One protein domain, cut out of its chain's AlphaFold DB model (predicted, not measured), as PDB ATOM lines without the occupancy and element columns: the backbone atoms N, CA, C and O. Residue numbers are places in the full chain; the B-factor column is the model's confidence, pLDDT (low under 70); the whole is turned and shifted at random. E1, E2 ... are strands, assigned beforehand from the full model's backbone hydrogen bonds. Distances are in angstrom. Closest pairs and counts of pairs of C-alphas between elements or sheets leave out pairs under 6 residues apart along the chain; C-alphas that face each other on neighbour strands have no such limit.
ATOM      1  N   TYR A 108     250.251 217.313 167.638       86.81
ATOM      2  CA  TYR A 108     249.607 216.230 168.384       86.81
ATOM      3  C   TYR A 108     250.108 214.841 167.956       86.81
ATOM      4  O   TYR A 108     250.080 214.483 166.778       86.81
ATOM      5  N   ARG A 109     250.529 214.041 168.941       89.88
ATOM      6  CA  ARG A 109     250.957 212.639 168.786       89.88
ATOM      7  C   ARG A 109     250.067 211.652 169.538       89.88
ATOM      8  O   ARG A 109     250.087 210.477 169.189       89.88
ATOM      9  N   ALA A 110     249.283 212.098 170.521       92.75
ATOM     10  CA  ALA A 110     248.223 211.280 171.109       92.75
ATOM     11  C   ALA A 110     247.117 212.107 171.781       92.75
ATOM     12  O   ALA A 110     247.332 213.264 172.147       92.75
ATOM     13  N   ALA A 111     245.959 211.487 172.006       92.94
ATOM     14  CA  ALA A 111     244.914 211.976 172.903       92.94
ATOM     15  C   ALA A 111     244.677 210.957 174.027       92.94
ATOM     16  O   ALA A 111     244.383 209.795 173.758       92.94
ATOM     17  N   ILE A 112     244.812 211.387 175.282       93.44
ATOM     18  CA  ILE A 112     244.545 210.591 176.485       93.44
ATOM     19  C   ILE A 112     243.178 210.980 177.043       93.44
ATOM     20  O   ILE A 112     242.964 212.148 177.362       93.44
ATOM     21  N   ARG A 113     242.280 210.010 177.233       92.50
ATOM     22  CA  ARG A 113     240.979 210.191 177.898       92.50
ATOM     23  C   ARG A 113     240.996 209.489 179.245       92.50
ATOM     24  O   ARG A 113     241.163 208.272 179.304       92.50
ATOM     25  N   LEU A 114     240.851 210.259 180.319       87.81
ATOM     26  CA  LEU A 114     240.897 209.740 181.684       87.81
ATOM     27  C   LEU A 114     239.746 208.758 181.929       87.81
ATOM     28  O   LEU A 114     238.632 208.956 181.443       87.81
ATOM     29  N   GLY A 115     240.057 207.683 182.652       77.62
ATOM     30  CA  GLY A 115     239.156 206.563 182.896       77.62
ATOM     31  C   GLY A 115     238.185 206.791 184.054       77.62
ATOM     32  O   GLY A 115     237.551 207.835 184.180       77.62
ATOM     33  N   THR A 116     238.031 205.759 184.881       70.12
ATOM     34  CA  THR A 116     236.985 205.671 185.916       70.12
ATOM     35  C   THR A 116     237.037 206.780 186.969       70.12
ATOM     36  O   THR A 116     238.107 207.273 187.322       70.12
ATOM     37  N   ASP A 117     235.891 207.058 187.608       72.69
ATOM     38  CA  ASP A 117     235.763 207.999 188.740       72.69
ATOM     39  C   ASP A 117     236.611 207.614 189.982       72.69
ATOM     40  O   ASP A 117     236.662 208.346 190.970       72.69
ATOM     41  N   LYS A 118     237.298 206.462 189.950       80.56
ATOM     42  CA  LYS A 118     238.301 206.045 190.945       80.56
ATOM     43  C   LYS A 118     239.647 206.751 190.766       80.56
ATOM     44  O   LYS A 118     240.443 206.748 191.707       80.56
ATOM     45  N   VAL A 119     239.917 207.344 189.601       84.69
ATOM     46  CA  VAL A 119     241.097 208.182 189.348       84.69
ATOM     47  C   VAL A 119     240.836 209.569 189.947       84.69
ATOM     48  O   VAL A 119     240.328 210.469 189.286       84.69
ATOM     49  N   THR A 120     241.149 209.742 191.234       83.69
ATOM     50  CA  THR A 120     240.788 210.949 192.003       83.69
ATOM     51  C   THR A 120     241.639 212.171 191.662       83.69
ATOM     52  O   THR A 120     241.239 213.301 191.935       83.69
ATOM     53  N   LYS A 121     242.827 211.954 191.092       87.50
ATOM     54  CA  LYS A 121     243.736 212.999 190.614       87.50
ATOM     55  C   LYS A 121     244.637 212.428 189.525       87.50
ATOM     56  O   LYS A 121     245.137 211.311 189.653       87.50
ATOM     57  N   PHE A 122     244.895 213.222 188.494       89.12
ATOM     58  CA  PHE A 122     245.865 212.909 187.450       89.12
ATOM     59  C   PHE A 122     246.750 214.136 187.215       89.12
ATOM     60  O   PHE A 122     246.245 215.260 187.123       89.12
ATOM     61  N   THR A 123     248.067 213.943 187.165       91.38
ATOM     62  CA  THR A 123     249.038 215.029 186.965       91.38
ATOM     63  C   THR A 123     250.101 214.648 185.942       91.38
ATOM     64  O   THR A 123     250.444 213.473 185.801       91.38
ATOM     65  N   THR A 124     250.652 215.637 185.240       91.81
ATOM     66  CA  THR A 124     251.641 215.428 184.169       91.81
ATOM     67  C   THR A 124     252.851 216.341 184.319       91.81
ATOM     68  O   THR A 124     252.764 217.403 184.936       91.81
ATOM     69  N   ARG A 125     253.993 215.929 183.767       91.44
ATOM     70  CA  ARG A 125     255.218 216.735 183.700       91.44
ATOM     71  C   ARG A 125     255.896 216.507 182.355       91.44
ATOM     72  O   ARG A 125     256.278 215.381 182.046       91.44
ATOM     73  N   GLN A 126     256.027 217.559 181.551       90.00
ATOM     74  CA  GLN A 126     256.669 217.479 180.233       90.00
ATOM     75  C   GLN A 126     258.169 217.167 180.365       90.00
ATOM     76  O   GLN A 126     258.843 217.747 181.220       90.00
ATOM     77  N   ILE A 127     258.675 216.272 179.510       89.69
ATOM     78  CA  ILE A 127     260.085 215.870 179.438       89.69
ATOM     79  C   ILE A 127     260.687 216.424 178.142       89.69
ATOM     80  O   ILE A 127     260.244 216.085 177.037       89.69
ATOM     81  N   GLY A 128     261.715 217.259 178.266       88.00
ATOM     82  CA  GLY A 128     262.300 217.973 177.134       88.00
ATOM     83  C   GLY A 128     263.424 218.926 177.532       88.00
ATOM     84  O   GLY A 128     263.885 218.931 178.672       88.00
ATOM     85  N   THR A 129     263.857 219.770 176.602       83.31
ATOM     86  CA  THR A 129     264.791 220.868 176.906       83.31
ATOM     87  C   THR A 129     264.102 222.009 177.664       83.31
ATOM     88  O   THR A 129     264.755 222.739 178.403       83.31
ATOM     89  N   ASP A 130     262.770 222.094 177.575       79.19
ATOM     90  CA  ASP A 130     261.878 222.970 178.347       79.19
ATOM     91  C   ASP A 130     261.366 222.326 179.660       79.19
ATOM     92  O   ASP A 130     260.331 222.732 180.189       79.19
ATOM     93  N   ASN A 131     262.092 221.322 180.180       67.38
ATOM     94  CA  ASN A 131     261.759 220.489 181.348       67.38
ATOM     95  C   ASN A 131     260.987 221.220 182.466       67.38
ATOM     96  O   ASN A 131     261.538 222.024 183.229       67.38
ATOM     97  N   GLN A 132     259.718 220.848 182.640       72.75
ATOM     98  CA  GLN A 132     258.890 221.345 183.734       72.75
ATOM     99  C   GLN A 132     259.371 220.753 185.066       72.75
ATOM    100  O   GLN A 132     259.457 219.540 185.226       72.75
ATOM    101  N   LYS A 133     259.667 221.598 186.060       70.81
ATOM    102  CA  LYS A 133     260.165 221.132 187.372       70.81
ATOM    103  C   LYS A 133     259.086 220.481 188.249       70.81
ATOM    104  O   LYS A 133     259.421 219.720 189.153       70.81
ATOM    105  N   GLN A 134     257.809 220.769 187.996       82.00
ATOM    106  CA  GLN A 134     256.667 220.337 188.808       82.00
ATOM    107  C   GLN A 134     255.649 219.551 187.972       82.00
ATOM    108  O   GLN A 134     255.616 219.675 186.750       82.00
ATOM    109  N   PHE A 135     254.816 218.754 188.647       85.94
ATOM    110  CA  PHE A 135     253.676 218.071 188.040       85.94
ATOM    111  C   PHE A 135     252.433 218.972 188.060       85.94
ATOM    112  O   PHE A 135     252.025 219.443 189.122       85.94
ATOM    113  N   ILE A 136     251.813 219.171 186.899       86.31
ATOM    114  CA  ILE A 136     250.627 220.012 186.692       86.31
ATOM    115  C   ILE A 136     249.367 219.124 186.728       86.31
ATOM    116  O   ILE A 136     249.371 218.063 186.099       86.31
ATOM    117  N   PRO A 137     248.291 219.494 187.450       85.19
ATOM    118  CA  PRO A 137     247.031 218.750 187.435       85.19
ATOM    119  C   PRO A 137     246.257 218.924 186.125       85.19
ATOM    120  O   PRO A 137     246.218 220.013 185.555       85.19
ATOM    121  N   ILE A 138     245.608 217.850 185.668       83.94
ATOM    122  CA  ILE A 138     244.703 217.906 184.515       83.94
ATOM    123  C   ILE A 138     243.314 218.338 184.993       83.94
ATOM    124  O   ILE A 138     242.590 217.562 185.614       83.94
ATOM    125  N   ASN A 139     242.919 219.561 184.650       70.12
ATOM    126  CA  ASN A 139     241.585 220.095 184.931       70.12
ATOM    127  C   ASN A 139     240.609 219.751 183.786       70.12
ATOM    128  O   ASN A 139     240.075 220.636 183.122       70.12
ATOM    129  N   GLY A 140     240.418 218.457 183.510       73.62
ATOM    130  CA  GLY A 140     239.587 217.972 182.403       73.62
ATOM    131  C   GLY A 140     239.614 216.448 182.248       73.62
ATOM    132  O   GLY A 140     240.410 215.768 182.890       73.62
ATOM    133  N   ARG A 141     238.737 215.904 181.391       75.44
ATOM    134  CA  ARG A 141     238.664 214.457 181.088       75.44
ATOM    135  C   ARG A 141     239.536 214.013 179.906       75.44
ATOM    136  O   ARG A 141     239.699 212.813 179.711       75.44
ATOM    137  N   GLU A 142     240.103 214.942 179.141       85.19
ATOM    138  CA  GLU A 142     240.966 214.654 177.990       85.19
ATOM    139  C   GLU A 142     242.249 215.496 178.046       85.19
ATOM    140  O   GLU A 142     242.246 216.628 178.532       85.19
ATOM    141  N   LEU A 143     243.351 214.922 177.565       88.50
ATOM    142  CA  LEU A 143     244.682 215.514 177.491       88.50
ATOM    143  C   LEU A 143     245.267 215.242 176.107       88.50
ATOM    144  O   LEU A 143     245.497 214.090 175.740       88.50
ATOM    145  N   LEU A 144     245.579 216.301 175.366       89.00
ATOM    146  CA  LEU A 144     246.312 216.186 174.109       89.00
ATOM    147  C   LEU A 144     247.818 216.163 174.385       89.00
ATOM    148  O   LEU A 144     248.372 217.098 174.965       89.00
ATOM    149  N   LEU A 145     248.481 215.089 173.960       89.12
ATOM    150  CA  LEU A 145     249.934 214.977 173.963       89.12
ATOM    151  C   LEU A 145     250.490 215.439 172.627       89.12
ATOM    152  O   LEU A 145     250.032 215.012 171.565       89.12
ATOM    153  N   TYR A 146     251.525 216.266 172.695       86.00
ATOM    154  CA  TYR A 146     252.169 216.833 171.527       86.00
ATOM    155  C   TYR A 146     253.690 216.770 171.611       86.00
ATOM    156  O   TYR A 146     254.279 216.697 172.690       86.00
ATOM    157  N   GLN A 147     254.309 216.802 170.438       85.75
ATOM    158  CA  GLN A 147     255.744 216.724 170.230       85.75
ATOM    159  C   GLN A 147     256.225 217.998 169.522       85.75
ATOM    160  O   GLN A 147     255.506 218.593 168.721       85.75
ATOM    161  N   SER A 148     257.449 218.423 169.812       86.31
ATOM    162  CA  SER A 148     258.066 219.617 169.228       86.31
ATOM    163  C   SER A 148     259.584 219.440 169.169       86.31
ATOM    164  O   SER A 148     260.102 218.449 169.680       86.31
ATOM    165  N   GLU A 149     260.308 220.416 168.612       88.25
ATOM    166  CA  GLU A 149     261.784 220.435 168.585       88.25
ATOM    167  C   GLU A 149     262.425 220.267 169.988       88.25
ATOM    168  O   GLU A 149     263.584 219.870 170.099       88.25
ATOM    169  N   LYS A 150     261.663 220.510 171.068       88.69
ATOM    170  CA  LYS A 150     262.125 220.509 172.470       88.69
ATOM    171  C   LYS A 150     261.731 219.271 173.273       88.69
ATOM    172  O   LYS A 150     262.357 219.017 174.299       88.69
ATOM    173  N   ARG A 151     260.714 218.507 172.852       89.06
ATOM    174  CA  ARG A 151     260.043 217.516 173.717       89.06
ATOM    175  C   ARG A 151     260.200 216.072 173.270       89.06
ATOM    176  O   ARG A 151     259.860 215.708 172.148       89.06
ATOM    177  N   VAL A 152     260.643 215.247 174.218       90.06
ATOM    178  CA  VAL A 152     260.869 213.803 174.054       90.06
ATOM    179  C   VAL A 152     259.767 212.956 174.696       90.06
ATOM    180  O   VAL A 152     259.638 211.782 174.362       90.06
ATOM    181  N   GLY A 153     258.953 213.518 175.594       91.00
ATOM    182  CA  GLY A 153     257.869 212.774 176.234       91.00
ATOM    183  C   GLY A 153     257.202 213.485 177.410       91.00
ATOM    184  O   GLY A 153     257.302 214.701 177.569       91.00
ATOM    185  N   VAL A 154     256.522 212.708 178.252       92.12
ATOM    186  CA  VAL A 154     255.783 213.178 179.429       92.12
ATOM    187  C   VAL A 154     255.800 212.121 180.546       92.12
ATOM    188  O   VAL A 154     255.584 210.934 180.301       92.12
ATOM    189  N   ASP A 155     256.048 212.545 181.786       92.88
ATOM    190  CA  ASP A 155     255.771 211.735 182.979       92.88
ATOM    191  C   ASP A 155     254.302 211.922 183.383       92.88
ATOM    192  O   ASP A 155     253.803 213.052 183.424       92.88
ATOM    193  N   LEU A 156     253.624 210.834 183.742       93.12
ATOM    194  CA  LEU A 156     252.236 210.816 184.205       93.12
ATOM    195  C   LEU A 156     252.164 210.223 185.620       93.12
ATOM    196  O   LEU A 156     252.778 209.192 185.903       93.12
ATOM    197  N   GLN A 157     251.371 210.838 186.496       92.69
ATOM    198  CA  GLN A 157     251.017 210.290 187.807       92.69
ATOM    199  C   GLN A 157     249.494 210.202 187.932       92.69
ATOM    200  O   GLN A 157     248.799 211.213 187.812       92.69
ATOM    201  N   ALA A 158     248.985 209.005 188.219       90.31
ATOM    202  CA  ALA A 158     247.571 208.762 188.495       90.31
ATOM    203  C   ALA A 158     247.382 208.357 189.963       90.31
ATOM    204  O   ALA A 158     248.125 207.524 190.482       90.31
ATOM    205  N   PHE A 159     246.382 208.933 190.625       88.56
ATOM    206  CA  PHE A 159     246.012 208.619 192.004       88.56
ATOM    207  C   PHE A 159     244.691 207.846 191.994       88.56
ATOM    208  O   PHE A 159     243.669 208.373 191.556       88.56
ATOM    209  N   VAL A 160     244.715 206.590 192.446       86.44
ATOM    210  CA  VAL A 160     243.606 205.635 192.284       86.44
ATOM    211  C   VAL A 160     243.053 205.216 193.643       86.44
ATOM    212  O   VAL A 160     243.782 204.682 194.482       86.44
ATOM    213  N   CYS A 161     241.760 205.439 193.876       82.31
ATOM    214  CA  CYS A 161     241.072 205.019 195.095       82.31
ATOM    215  C   CYS A 161     240.384 203.657 194.904       82.31
ATOM    216  O   CYS A 161     239.458 203.523 194.106       82.31
ATOM    217  N   LEU A 162     240.813 202.650 195.670       72.50
ATOM    218  CA  LEU A 162     240.274 201.282 195.585       72.50
ATOM    219  C   LEU A 162     239.104 201.016 196.554       72.50
ATOM    220  O   LEU A 162     238.414 200.011 196.419       72.50
ATOM    221  N   ASN A 163     238.868 201.897 197.535       66.06
ATOM    222  CA  ASN A 163     237.898 201.682 198.615       66.06
ATOM    223  C   ASN A 163     236.784 202.736 198.600       66.06
ATOM    224  O   ASN A 163     237.037 203.911 198.845       66.06
ATOM    225  N   ARG A 164     235.525 202.299 198.450       55.34
ATOM    226  CA  ARG A 164     234.327 203.169 198.457       55.34
ATOM    227  C   ARG A 164     234.041 203.904 199.784       55.34
ATOM    228  O   ARG A 164     233.107 204.691 199.825       55.34
ATOM    229  N   MET A 165     234.783 203.633 200.864       48.41
ATOM    230  CA  MET A 165     234.467 204.098 202.232       48.41
ATOM    231  C   MET A 165     235.594 204.898 202.913       48.41
ATOM    232  O   MET A 165     235.676 204.923 204.138       48.41
ATOM    233  N   LYS A 166     236.489 205.538 202.148       47.62
ATOM    234  CA  LYS A 166     237.465 206.503 202.688       47.62
ATOM    235  C   LYS A 166     237.476 207.785 201.862       47.62
ATOM    236  O   LYS A 166     237.220 207.754 200.662       47.62
ATOM    237  N   SER A 167     237.794 208.902 202.512       47.69
ATOM    238  CA  SER A 167     237.987 210.192 201.847       47.69
ATOM    239  C   SER A 167     239.127 210.116 200.814       47.69
ATOM    240  O   SER A 167     240.093 209.369 201.012       47.69
ATOM    241  N   PRO A 168     239.064 210.892 199.712       51.22
ATOM    242  CA  PRO A 168     240.023 210.792 198.602       51.22
ATOM    243  C   PRO A 168     241.480 211.112 198.994       51.22
ATOM    244  O   PRO A 168     242.410 210.751 198.270       51.22
ATOM    245  N   THR A 169     241.683 211.750 200.150       49.47
ATOM    246  CA  THR A 169     242.985 212.102 200.732       49.47
ATOM    247  C   THR A 169     243.626 210.997 201.580       49.47
ATOM    248  O   THR A 169     244.809 211.110 201.889       49.47
ATOM    249  N   GLN A 170     242.898 209.936 201.965       46.00
ATOM    250  CA  GLN A 170     243.350 208.979 202.994       46.00
ATOM    251  C   GLN A 170     243.373 207.504 202.534       46.00
ATOM    252  O   GLN A 170     243.312 206.580 203.354       46.00
ATOM    253  N   GLY A 171     243.445 207.263 201.219       55.09
ATOM    254  CA  GLY A 171     243.449 205.905 200.654       55.09
ATOM    255  C   GLY A 171     243.693 205.783 199.143       55.09
ATOM    256  O   GLY A 171     243.274 204.783 198.559       55.09
ATOM    257  N   SER A 172     244.324 206.774 198.505       69.75
ATOM    258  CA  SER A 172     244.666 206.735 197.077       69.75
ATOM    259  C   SER A 172     246.083 206.193 196.842       69.75
ATOM    260  O   SER A 172     247.039 206.600 197.499       69.75
ATOM    261  N   TRP A 173     246.223 205.270 195.890       84.25
ATOM    262  CA  TRP A 173     247.512 204.713 195.467       84.25
ATOM    263  C   TRP A 173     248.064 205.497 194.278       84.25
ATOM    264  O   TRP A 173     247.306 205.833 193.369       84.25
ATOM    265  N   ARG A 174     249.374 205.766 194.258       88.81
ATOM    266  CA  ARG A 174     250.037 206.466 193.149       88.81
ATOM    267  C   ARG A 174     250.622 205.472 192.148       88.81
ATOM    268  O   ARG A 174     251.536 204.730 192.494       88.81
ATOM    269  N   LEU A 175     250.139 205.527 190.912       90.38
ATOM    270  CA  LEU A 175     250.763 204.914 189.742       90.38
ATOM    271  C   LEU A 175     251.652 205.952 189.050       90.38
ATOM    272  O   LEU A 175     251.203 207.072 188.801       90.38
ATOM    273  N   GLU A 176     252.889 205.580 188.718       92.56
ATOM    274  CA  GLU A 176     253.817 206.417 187.949       92.56
ATOM    275  C   GLU A 176     254.125 205.764 186.598       92.56
ATOM    276  O   GLU A 176     254.496 204.591 186.528       92.56
ATOM    277  N   MET A 177     253.974 206.535 185.525       93.19
ATOM    278  CA  MET A 177     254.170 206.105 184.140       93.19
ATOM    279  C   MET A 177     254.985 207.149 183.389       93.19
ATOM    280  O   MET A 177     254.942 208.337 183.717       93.19
ATOM    281  N   ARG A 178     255.672 206.728 182.333       92.75
ATOM    282  CA  ARG A 178     256.342 207.636 181.401       92.75
ATOM    283  C   ARG A 178     255.985 207.264 179.974       92.75
ATOM    284  O   ARG A 178     256.095 206.103 179.600       92.75
ATOM    285  N   LEU A 179     255.594 208.263 179.192       93.06
ATOM    286  CA  LEU A 179     255.421 208.149 177.750       93.06
ATOM    287  C   LEU A 179     256.586 208.858 177.064       93.06
ATOM    288  O   LEU A 179     256.822 210.037 177.329       93.06
ATOM    289  N   LEU A 180     257.307 208.161 176.189       91.44
ATOM    290  CA  LEU A 180     258.341 208.744 175.327       91.44
ATOM    291  C   LEU A 180     257.904 208.641 173.870       91.44
ATOM    292  O   LEU A 180     257.415 207.597 173.440       91.44
ATOM    293  N   PHE A 181     258.097 209.701 173.095       89.75
ATOM    294  CA  PHE A 181     257.922 209.630 171.651       89.75
ATOM    295  C   PHE A 181     259.132 208.900 171.067       89.75
ATOM    296  O   PHE A 181     260.244 209.424 171.119       89.75
ATOM    297  N   ASP A 182     258.936 207.700 170.517       86.81
ATOM    298  CA  ASP A 182     260.021 207.020 169.814       86.81
ATOM    299  C   ASP A 182     260.443 207.864 168.603       86.81
ATOM    300  O   ASP A 182     259.596 208.353 167.850       86.81
ATOM    301  N   ALA A 183     261.752 208.056 168.431       86.12
ATOM    302  CA  ALA A 183     262.330 208.785 167.309       86.12
ATOM    303  C   ALA A 183     262.239 207.986 165.998       86.12
ATOM    304  O   ALA A 183     262.111 208.593 164.929       86.12
ATOM    305  N   ARG A 184     262.293 206.644 166.079       81.38
ATOM    306  CA  ARG A 184     262.343 205.740 164.919       81.38
ATOM    307  C   ARG A 184     260.984 205.545 164.242       81.38
ATOM    308  O   ARG A 184     260.947 205.508 163.020       81.38
ATOM    309  N   SER A 185     259.894 205.465 165.002       82.25
ATOM    310  CA  SER A 185     258.567 205.073 164.499       82.25
ATOM    311  C   SER A 185     257.433 206.039 164.879       82.25
ATOM    312  O   SER A 185     257.604 207.036 165.592       82.25
ATOM    313  N   ASP A 186     256.223 205.713 164.421       83.62
ATOM    314  CA  ASP A 186     254.968 206.340 164.853       83.62
ATOM    315  C   ASP A 186     254.549 205.977 166.292       83.62
ATOM    316  O   ASP A 186     253.554 206.510 166.794       83.62
ATOM    317  N   SER A 187     255.310 205.128 166.984       87.75
ATOM    318  CA  SER A 187     254.964 204.628 168.316       87.75
ATOM    319  C   SER A 187     255.195 205.641 169.446       87.75
ATOM    320  O   SER A 187     255.982 206.590 169.333       87.75
ATOM    321  N   ILE A 188     254.540 205.391 170.582       90.81
ATOM    322  CA  ILE A 188     254.840 206.014 171.878       90.81
ATOM    323  C   ILE A 188     255.196 204.906 172.872       90.81
ATOM    324  O   ILE A 188     254.433 203.963 173.054       90.81
ATOM    325  N   LEU A 189     256.352 205.011 173.521       90.50
ATOM    326  CA  LEU A 189     256.849 204.020 174.473       90.50
ATOM    327  C   LEU A 189     256.249 204.288 175.856       90.50
ATOM    328  O   LEU A 189     256.541 205.324 176.457       90.50
ATOM    329  N   LEU A 190     255.436 203.364 176.368       92.50
ATOM    330  CA  LEU A 190     254.915 203.382 177.736       92.50
ATOM    331  C   LEU A 190     255.857 202.612 178.661       92.50
ATOM    332  O   LEU A 190     255.816 201.389 178.692       92.50
ATOM    333  N   LEU A 191     256.677 203.335 179.423       90.31
ATOM    334  CA  LEU A 191     257.545 202.808 180.478       90.31
ATOM    335  C   LEU A 191     256.787 202.745 181.813       90.31
ATOM    336  O   LEU A 191     256.236 203.757 182.272       90.31
ATOM    337  N   ASN A 192     256.834 201.592 182.482       90.06
ATOM    338  CA  ASN A 192     256.355 201.455 183.855       90.06
ATOM    339  C   ASN A 192     257.395 202.021 184.845       90.06
ATOM    340  O   ASN A 192     258.500 201.490 185.002       90.06
ATOM    341  N   ALA A 193     257.034 203.112 185.525       87.50
ATOM    342  CA  ALA A 193     257.900 203.823 186.466       87.50
ATOM    343  C   ALA A 193     257.500 203.606 187.942       87.50
ATOM    344  O   ALA A 193     258.015 204.295 188.824       87.50
ATOM    345  N   ASN A 194     256.595 202.664 188.230       84.25
ATOM    346  CA  ASN A 194     255.908 202.531 189.515       84.25
ATOM    347  C   ASN A 194     256.782 201.993 190.670       84.25
ATOM    348  O   ASN A 194     256.810 200.797 190.962       84.25
ATOM    349  N   LYS A 195     257.446 202.893 191.399       76.56
ATOM    350  CA  LYS A 195     258.350 202.554 192.519       76.56
ATOM    351  C   LYS A 195     257.669 202.332 193.880       76.56
ATOM    352  O   LYS A 195     258.366 202.200 194.883       76.56
ATOM    353  N   HIS A 196     256.335 202.338 193.959       68.50
ATOM    354  CA  HIS A 196     255.609 202.524 195.229       68.50
ATOM    355  C   HIS A 196     254.660 201.374 195.615       68.50
ATOM    356  O   HIS A 196     253.736 201.571 196.403       68.50
ATOM    357  N   MET A 197     254.900 200.169 195.091       70.12
ATOM    358  CA  MET A 197     254.090 198.969 195.343       70.12
ATOM    359  C   MET A 197     254.941 197.711 195.571       70.12
ATOM    360  O   MET A 197     256.068 197.650 195.079       70.12
ATOM    361  N   PRO A 198     254.397 196.668 196.232       68.44
ATOM    362  CA  PRO A 198     254.921 195.303 196.145       68.44
ATOM    363  C   PRO A 198     254.875 194.785 194.699       68.44
ATOM    364  O   PRO A 198     253.952 195.130 193.964       68.44
ATOM    365  N   VAL A 199     255.822 193.915 194.325       68.62
ATOM    366  CA  VAL A 199     256.013 193.416 192.944       68.62
ATOM    367  C   VAL A 199     254.712 192.925 192.301       68.62
ATOM    368  O   VAL A 199     254.346 193.405 191.238       68.62
ATOM    369  N   SER A 200     253.925 192.103 193.005       68.00
ATOM    370  CA  SER A 200     252.637 191.545 192.542       68.00
ATOM    371  C   SER A 200     251.496 192.558 192.312       68.00
ATOM    372  O   SER A 200     250.328 192.172 192.211       68.00
ATOM    373  N   ARG A 201     251.804 193.861 192.298       70.88
ATOM    374  CA  ARG A 201     250.896 194.991 192.031       70.88
ATOM    375  C   ARG A 201     251.549 196.109 191.203       70.88
ATOM    376  O   ARG A 201     250.976 197.198 191.099       70.88
ATOM    377  N   GLN A 202     252.740 195.886 190.647       81.38
ATOM    378  CA  GLN A 202     253.448 196.894 189.849       81.38
ATOM    379  C   GLN A 202     252.965 196.934 188.391       81.38
ATOM    380  O   GLN A 202     252.956 198.018 187.805       81.38
ATOM    381  N   ASP A 203     252.530 195.798 187.847       89.12
ATOM    382  CA  ASP A 203     252.297 195.584 186.412       89.12
ATOM    383  C   ASP A 203     251.138 196.408 185.844       89.12
ATOM    384  O   ASP A 203     250.040 196.460 186.411       89.12
ATOM    385  N   ILE A 204     251.372 197.024 184.685       91.81
ATOM    386  CA  ILE A 204     250.369 197.794 183.942       91.81
ATOM    387  C   ILE A 204     249.853 196.933 182.790       91.81
ATOM    388  O   ILE A 204     250.646 196.430 182.001       91.81
ATOM    389  N   PHE A 205     248.535 196.792 182.660       93.38
ATOM    390  CA  PHE A 205     247.914 195.996 181.601       93.38
ATOM    391  C   PHE A 205     247.437 196.893 180.456       93.38
ATOM    392  O   PHE A 205     246.646 197.819 180.656       93.38
ATOM    393  N   VAL A 206     247.898 196.594 179.244       93.75
ATOM    394  CA  VAL A 206     247.611 197.353 178.022       93.75
ATOM    395  C   VAL A 206     246.781 196.505 177.068       93.75
ATOM    396  O   VAL A 206     247.162 195.390 176.720       93.75
ATOM    397  N   ASN A 207     245.646 197.042 176.620       92.69
ATOM    398  CA  ASN A 207     244.731 196.374 175.694       92.69
ATOM    399  C   ASN A 207     244.687 197.161 174.377       92.69
ATOM    400  O   ASN A 207     244.446 198.367 174.404       92.69
ATOM    401  N   GLU A 208     244.879 196.504 173.235       90.50
ATOM    402  CA  GLU A 208     244.753 197.128 171.908       90.50
ATOM    403  C   GLU A 208     243.266 197.187 171.500       90.50
ATOM    404  O   GLU A 208     242.602 196.154 171.400       90.50
ATOM    405  N   LEU A 209     242.718 198.389 171.288       86.25
ATOM    406  CA  LEU A 209     241.291 198.612 171.009       86.25
ATOM    407  C   LEU A 209     240.997 198.556 169.496       86.25
ATOM    408  O   LEU A 209     240.528 199.523 168.897       86.25
ATOM    409  N   THR A 210     241.291 197.418 168.863       75.50
ATOM    410  CA  THR A 210     241.096 197.195 167.417       75.50
ATOM    411  C   THR A 210     239.860 196.356 167.084       75.50
ATOM    412  O   THR A 210     239.459 195.475 167.837       75.50
ATOM    413  N   ALA A 211     239.277 196.582 165.902       59.78
ATOM    414  CA  ALA A 211     238.017 195.968 165.449       59.78
ATOM    415  C   ALA A 211     238.119 194.503 164.949       59.78
ATOM    416  O   ALA A 211     237.191 193.997 164.323       59.78
ATOM    417  N   SER A 212     239.248 193.828 165.173       59.34
ATOM    418  CA  SER A 212     239.540 192.456 164.725       59.34
ATOM    419  C   SER A 212     240.459 191.789 165.762       59.34
ATOM    420  O   SER A 212     241.123 192.521 166.500       59.34
ATOM    421  N   PRO A 213     240.425 190.447 165.896       60.03
ATOM    422  CA  PRO A 213     240.214 189.736 167.160       60.03
ATOM    423  C   PRO A 213     241.049 190.267 168.328       60.03
ATOM    424  O   PRO A 213     242.258 190.456 168.210       60.03
ATOM    425  N   ALA A 214     240.382 190.453 169.473       64.50
ATOM    426  CA  ALA A 214     240.979 190.996 170.685       64.50
ATOM    427  C   ALA A 214     242.253 190.229 171.076       64.50
ATOM    428  O   ALA A 214     242.204 189.065 171.479       64.50
ATOM    429  N   LYS A 215     243.395 190.911 170.954       77.88
ATOM    430  CA  LYS A 215     244.685 190.438 171.457       77.88
ATOM    431  C   LYS A 215     244.615 190.328 172.988       77.88
ATOM    432  O   LYS A 215     243.911 191.130 173.607       77.88
ATOM    433  N   PRO A 216     245.325 189.371 173.612       83.12
ATOM    434  CA  PRO A 216     245.426 189.330 175.066       83.12
ATOM    435  C   PRO A 216     246.042 190.638 175.595       83.12
ATOM    436  O   PRO A 216     246.857 191.248 174.894       83.12
ATOM    437  N   PRO A 217     245.679 191.082 176.812       87.50
ATOM    438  CA  PRO A 217     246.313 192.237 177.430       87.50
ATOM    439  C   PRO A 217     247.808 191.976 177.625       87.50
ATOM    440  O   PRO A 217     248.198 190.938 178.159       87.50
ATOM    441  N   ILE A 218     248.635 192.938 177.223       90.56
ATOM    442  CA  ILE A 218     250.079 192.903 177.455       90.56
ATOM    443  C   ILE A 218     250.333 193.476 178.849       90.56
ATOM    444  O   ILE A 218     249.902 194.594 179.142       90.56
ATOM    445  N   ALA A 219     251.001 192.712 179.710       90.56
ATOM    446  CA  ALA A 219     251.519 193.216 180.975       90.56
ATOM    447  C   ALA A 219     252.846 193.951 180.729       90.56
ATOM    448  O   ALA A 219     253.658 193.507 179.925       90.56
ATOM    449  N   VAL A 220     253.050 195.070 181.420       88.88
ATOM    450  CA  VAL A 220     254.307 195.828 181.427       88.88
ATOM    451  C   VAL A 220     254.816 195.850 182.864       88.88
ATOM    452  O   VAL A 220     254.280 196.588 183.703       88.88
ATOM    453  N   GLU A 221     255.810 195.014 183.159       88.50
ATOM    454  CA  GLU A 221     256.430 194.894 184.483       88.50
ATOM    455  C   GLU A 221     257.221 196.162 184.846       88.50
ATOM    456  O   GLU A 221     257.442 197.056 184.020       88.50
ATOM    457  N   LEU A 222     257.660 196.282 186.101       85.69
ATOM    458  CA  LEU A 222     258.434 197.441 186.542       85.69
ATOM    459  C   LEU A 222     259.738 197.590 185.735       85.69
ATOM    460  O   LEU A 222     260.553 196.677 185.666       85.69
ATOM    461  N   HIS A 223     259.955 198.788 185.186       80.00
ATOM    462  CA  HIS A 223     261.099 199.157 184.337       80.00
ATOM    463  C   HIS A 223     261.129 198.535 182.927       80.00
ATOM    464  O   HIS A 223     262.035 198.880 182.167       80.00
ATOM    465  N   GLN A 224     260.129 197.735 182.538       83.94
ATOM    466  CA  GLN A 224     259.843 197.428 181.130       83.94
ATOM    467  C   GLN A 224     259.089 198.581 180.446       83.94
ATOM    468  O   GLN A 224     258.521 199.466 181.101       83.94
ATOM    469  N   SER A 225     259.048 198.554 179.109       84.81
ATOM    470  CA  SER A 225     258.250 199.479 178.303       84.81
ATOM    471  C   SER A 225     257.607 198.814 177.096       84.81
ATOM    472  O   SER A 225     258.251 198.000 176.446       84.81
ATOM    473  N   LEU A 226     256.402 199.252 176.731       88.31
ATOM    474  CA  LEU A 226     255.683 198.780 175.546       88.31
ATOM    475  C   LEU A 226     255.563 199.874 174.475       88.31
ATOM    476  O   LEU A 226     255.172 201.003 174.778       88.31
ATOM    477  N   ALA A 227     255.829 199.527 173.215       88.50
ATOM    478  CA  ALA A 227     255.597 200.403 172.067       88.50
ATOM    479  C   ALA A 227     254.105 200.448 171.679       88.50
ATOM    480  O   ALA A 227     253.577 199.546 171.024       88.50
ATOM    481  N   LEU A 228     253.419 201.527 172.061       90.56
ATOM    482  CA  LEU A 228     252.047 201.812 171.645       90.56
ATOM    483  C   LEU A 228     252.057 202.295 170.186       90.56
ATOM    484  O   LEU A 228     252.442 203.433 169.913       90.56
ATOM    485  N   ARG A 229     251.654 201.425 169.251       88.31
ATOM    486  CA  ARG A 229     251.494 201.734 167.812       88.31
ATOM    487  C   ARG A 229     250.397 202.786 167.571       88.31
ATOM    488  O   ARG A 229     249.634 203.091 168.479       88.31
ATOM    489  N   ALA A 230     250.264 203.294 166.342       88.06
ATOM    490  CA  ALA A 230     249.267 204.301 165.935       88.06
ATOM    491  C   ALA A 230     247.800 203.789 165.901       88.06
ATOM    492  O   ALA A 230     247.139 203.800 164.862       88.06
ATOM    493  N   VAL A 231     247.304 203.307 167.044       89.56
ATOM    494  CA  VAL A 231     245.930 202.842 167.297       89.56
ATOM    495  C   VAL A 231     245.500 203.215 168.724       89.56
ATOM    496  O   VAL A 231     246.317 203.621 169.554       89.56
ATOM    497  N   SER A 232     244.211 203.067 169.027       93.06
ATOM    498  CA  SER A 232     243.666 203.242 170.377       93.06
ATOM    499  C   SER A 232     244.090 202.102 171.314       93.06
ATOM    500  O   SER A 232     244.007 200.927 170.952       93.06
ATOM    501  N   HIS A 233     244.501 202.434 172.538       94.50
ATOM    502  CA  HIS A 233     244.862 201.481 173.592       94.50
ATOM    503  C   HIS A 233     244.149 201.817 174.910       94.50
ATOM    504  O   HIS A 233     243.934 202.988 175.217       94.50
ATOM    505  N   ARG A 234     243.836 200.802 175.723       95.12
ATOM    506  CA  ARG A 234     243.275 200.955 177.077       95.12
ATOM    507  C   ARG A 234     244.275 200.538 178.145       95.12
ATOM    508  O   ARG A 234     244.715 199.384 178.155       95.12
ATOM    509  N   ILE A 235     244.564 201.457 179.066       95.38
ATOM    510  CA  ILE A 235     245.493 201.273 180.183       95.38
ATOM    511  C   ILE A 235     244.714 200.912 181.453       95.38
ATOM    512  O   ILE A 235     243.838 201.659 181.911       95.38
ATOM    513  N   VAL A 236     245.038 199.751 182.019       93.00
ATOM    514  CA  VAL A 236     244.395 199.160 183.198       93.00
ATOM    515  C   VAL A 236     245.446 198.888 184.270       93.00
ATOM    516  O   VAL A 236     246.515 198.354 183.983       93.00
ATOM    517  N   TRP A 237     245.138 199.218 185.522       91.12
ATOM    518  CA  TRP A 237     245.997 198.916 186.667       91.12
ATOM    519  C   TRP A 237     245.146 198.474 187.857       91.12
ATOM    520  O   TRP A 237     244.112 199.072 188.143       91.12
ATOM    521  N   LEU A 238     245.551 197.389 188.526       87.88
ATOM    522  CA  LEU A 238     244.791 196.741 189.614       87.88
ATOM    523  C   LEU A 238     243.342 196.355 189.237       87.88
ATOM    524  O   LEU A 238     242.473 196.278 190.100       87.88
ATOM    525  N   GLY A 239     243.083 196.116 187.947       86.44
ATOM    526  CA  GLY A 239     241.748 195.843 187.395       86.44
ATOM    527  C   GLY A 239     240.911 197.091 187.086       86.44
ATOM    528  O   GLY A 239     239.836 196.966 186.505       86.44
ATOM    529  N   GLU A 240     241.397 198.288 187.419       89.19
ATOM    530  CA  GLU A 240     240.706 199.556 187.178       89.19
ATOM    531  C   GLU A 240     241.164 200.204 185.869       89.19
ATOM    532  O   GLU A 240     242.355 200.231 185.552       89.19
ATOM    533  N   HIS A 241     240.226 200.772 185.108       91.81
ATOM    534  CA  HIS A 241     240.540 201.552 183.908       91.81
ATOM    535  C   HIS A 241     241.043 202.947 184.292       91.81
ATOM    536  O   HIS A 241     240.319 203.721 184.931       91.81
ATOM    537  N   ILE A 242     242.287 203.244 183.898       92.81
ATOM    538  CA  ILE A 242     243.019 204.459 184.286       92.81
ATOM    539  C   ILE A 242     242.912 205.534 183.200       92.81
ATOM    540  O   ILE A 242     242.598 206.682 183.510       92.81
ATOM    541  N   PHE A 243     243.145 205.165 181.937       94.00
ATOM    542  CA  PHE A 243     242.863 205.991 180.760       94.00
ATOM    543  C   PHE A 243     242.831 205.160 179.470       94.00
ATOM    544  O   PHE A 243     243.405 204.072 179.403       94.00
ATOM    545  N   ASP A 244     242.172 205.693 178.443       94.81
ATOM    546  CA  ASP A 244     242.362 205.281 177.047       94.81
ATOM    547  C   ASP A 244     243.309 206.268 176.349       94.81
ATOM    548  O   ASP A 244     243.319 207.454 176.682       94.81
ATOM    549  N   ILE A 245     244.113 205.795 175.396       95.19
ATOM    550  CA  ILE A 245     245.048 206.610 174.612       95.19
ATOM    551  C   ILE A 245     244.936 206.294 173.119       95.19
ATOM    552  O   ILE A 245     245.192 205.170 172.695       95.19
ATOM    553  N   ASP A 246     244.595 207.303 172.319       94.00
ATOM    554  CA  ASP A 246     244.677 207.254 170.858       94.00
ATOM    555  C   ASP A 246     246.055 207.762 170.429       94.00
ATOM    556  O   ASP A 246     246.393 208.902 170.742       94.00
ATOM    557  N   VAL A 247     246.848 206.956 169.718       91.69
ATOM    558  CA  VAL A 247     248.167 207.363 169.196       91.69
ATOM    559  C   VAL A 247     248.059 207.761 167.721       91.69
ATOM    560  O   VAL A 247     247.414 207.072 166.930       91.69
ATOM    561  N   PHE A 248     248.705 208.867 167.338       88.81
ATOM    562  CA  PHE A 248     248.611 209.465 166.004       88.81
ATOM    563  C   PHE A 248     249.918 209.344 165.188       88.81
ATOM    564  O   PHE A 248     251.007 209.573 165.732       88.81
TER     565      PHE A 248
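Overview. This is residues 108 to 248 of the 643 residues of the protein "Atypical serine/threonine protein kinase BUD32" of Hypocrea virens (strain Gv29-8 / FGSC 10586) (UniProt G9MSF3). Two strongly twisted sheets lie face to face as a sandwich: E3, E1, E11, E10, E7 and E8 make one layer, E2, E4, E5, E6 and E9 the other, and the strands of the one stand at 15 degrees to those of the other. The six-strand layer also curls, the way across it turning by 79 degrees, against 12 degrees in the five-strand layer. The printed part has 141 residues with eleven named strands, E1 to E11 in order along the chain, and no named helix; the class is all strand, and both sheets are antiparallel throughout in the orders just named. The whole is compact, with a radius of gyration of the C-alphas of 14.8 A and spans of 45 by 41 by 28 A.

Along the chain. Begin in the six-strand sheet: find C-alpha 108 at (249.607, 216.230, 168.384), where E1, residues 108 to 114, starts its 17.2 A. Its sheet also holds E3, residues 142 to 147; E7, 204 to 208; E8, 218 to 220; E10, 232 to 237, 17.0 A long; and E11, 240 to 247, 21.0 A, ending at C-alpha 247 at (248.167, 207.363, 169.196). In the other sheet look for E2, residues 119 to 128, 26.4 A; E4, 151 to 161, the longest strand by residues, running 31.2 A from C-alpha 151 at (260.043, 217.516, 173.717); E5, 172 to 181, 28.8 A; E6, 188 to 192; and E9, 225 to 228.

Arrangement. In the six-strand sheet, E3 and E8 are the edge strands. Look for N 143 and O 112 at 2.8 A between E3 and E1, N 113 and O 244 at 2.8 A between E1 and E11, and N 233 and O 245 at 2.8 A in the hairpin of E10 and E11. N 207 and O 234 are within hydrogen-bond range at 3.0 A between the neighbour strands E7 and E10, and N 206 and O 218 at 2.8 A in the hairpin of E7 and E8. In the other sheet, E2 and E9 are the edges, and E4, E5 and E6 form a meander, each strand the antiparallel neighbour of the one before. Find N 123 and O 157 at 2.9 A between E2 and E4, N 156 and O 177 at 2.8 A between E4 and E5, N 191 and O 178 at 2.8 A between E5 and E6, and N 190 and O 226 at 2.9 A between E6 and E9. Between the sheets, the closest C-alphas of E6 and E8 are those of Asn 192 and Val 220, 6.5 A apart.

Size, cuts and confidence. The two C-alphas farthest apart, Met 165 and Arg 184, are 46.6 A from each other. The printed part has no cut. The links E2 to E3 and E6 to E7 are long. Mean pLDDT of the printed part is 83.3; residues 131, 163 to 172, 196, 198 to 200 and 211 to 214 are under 70.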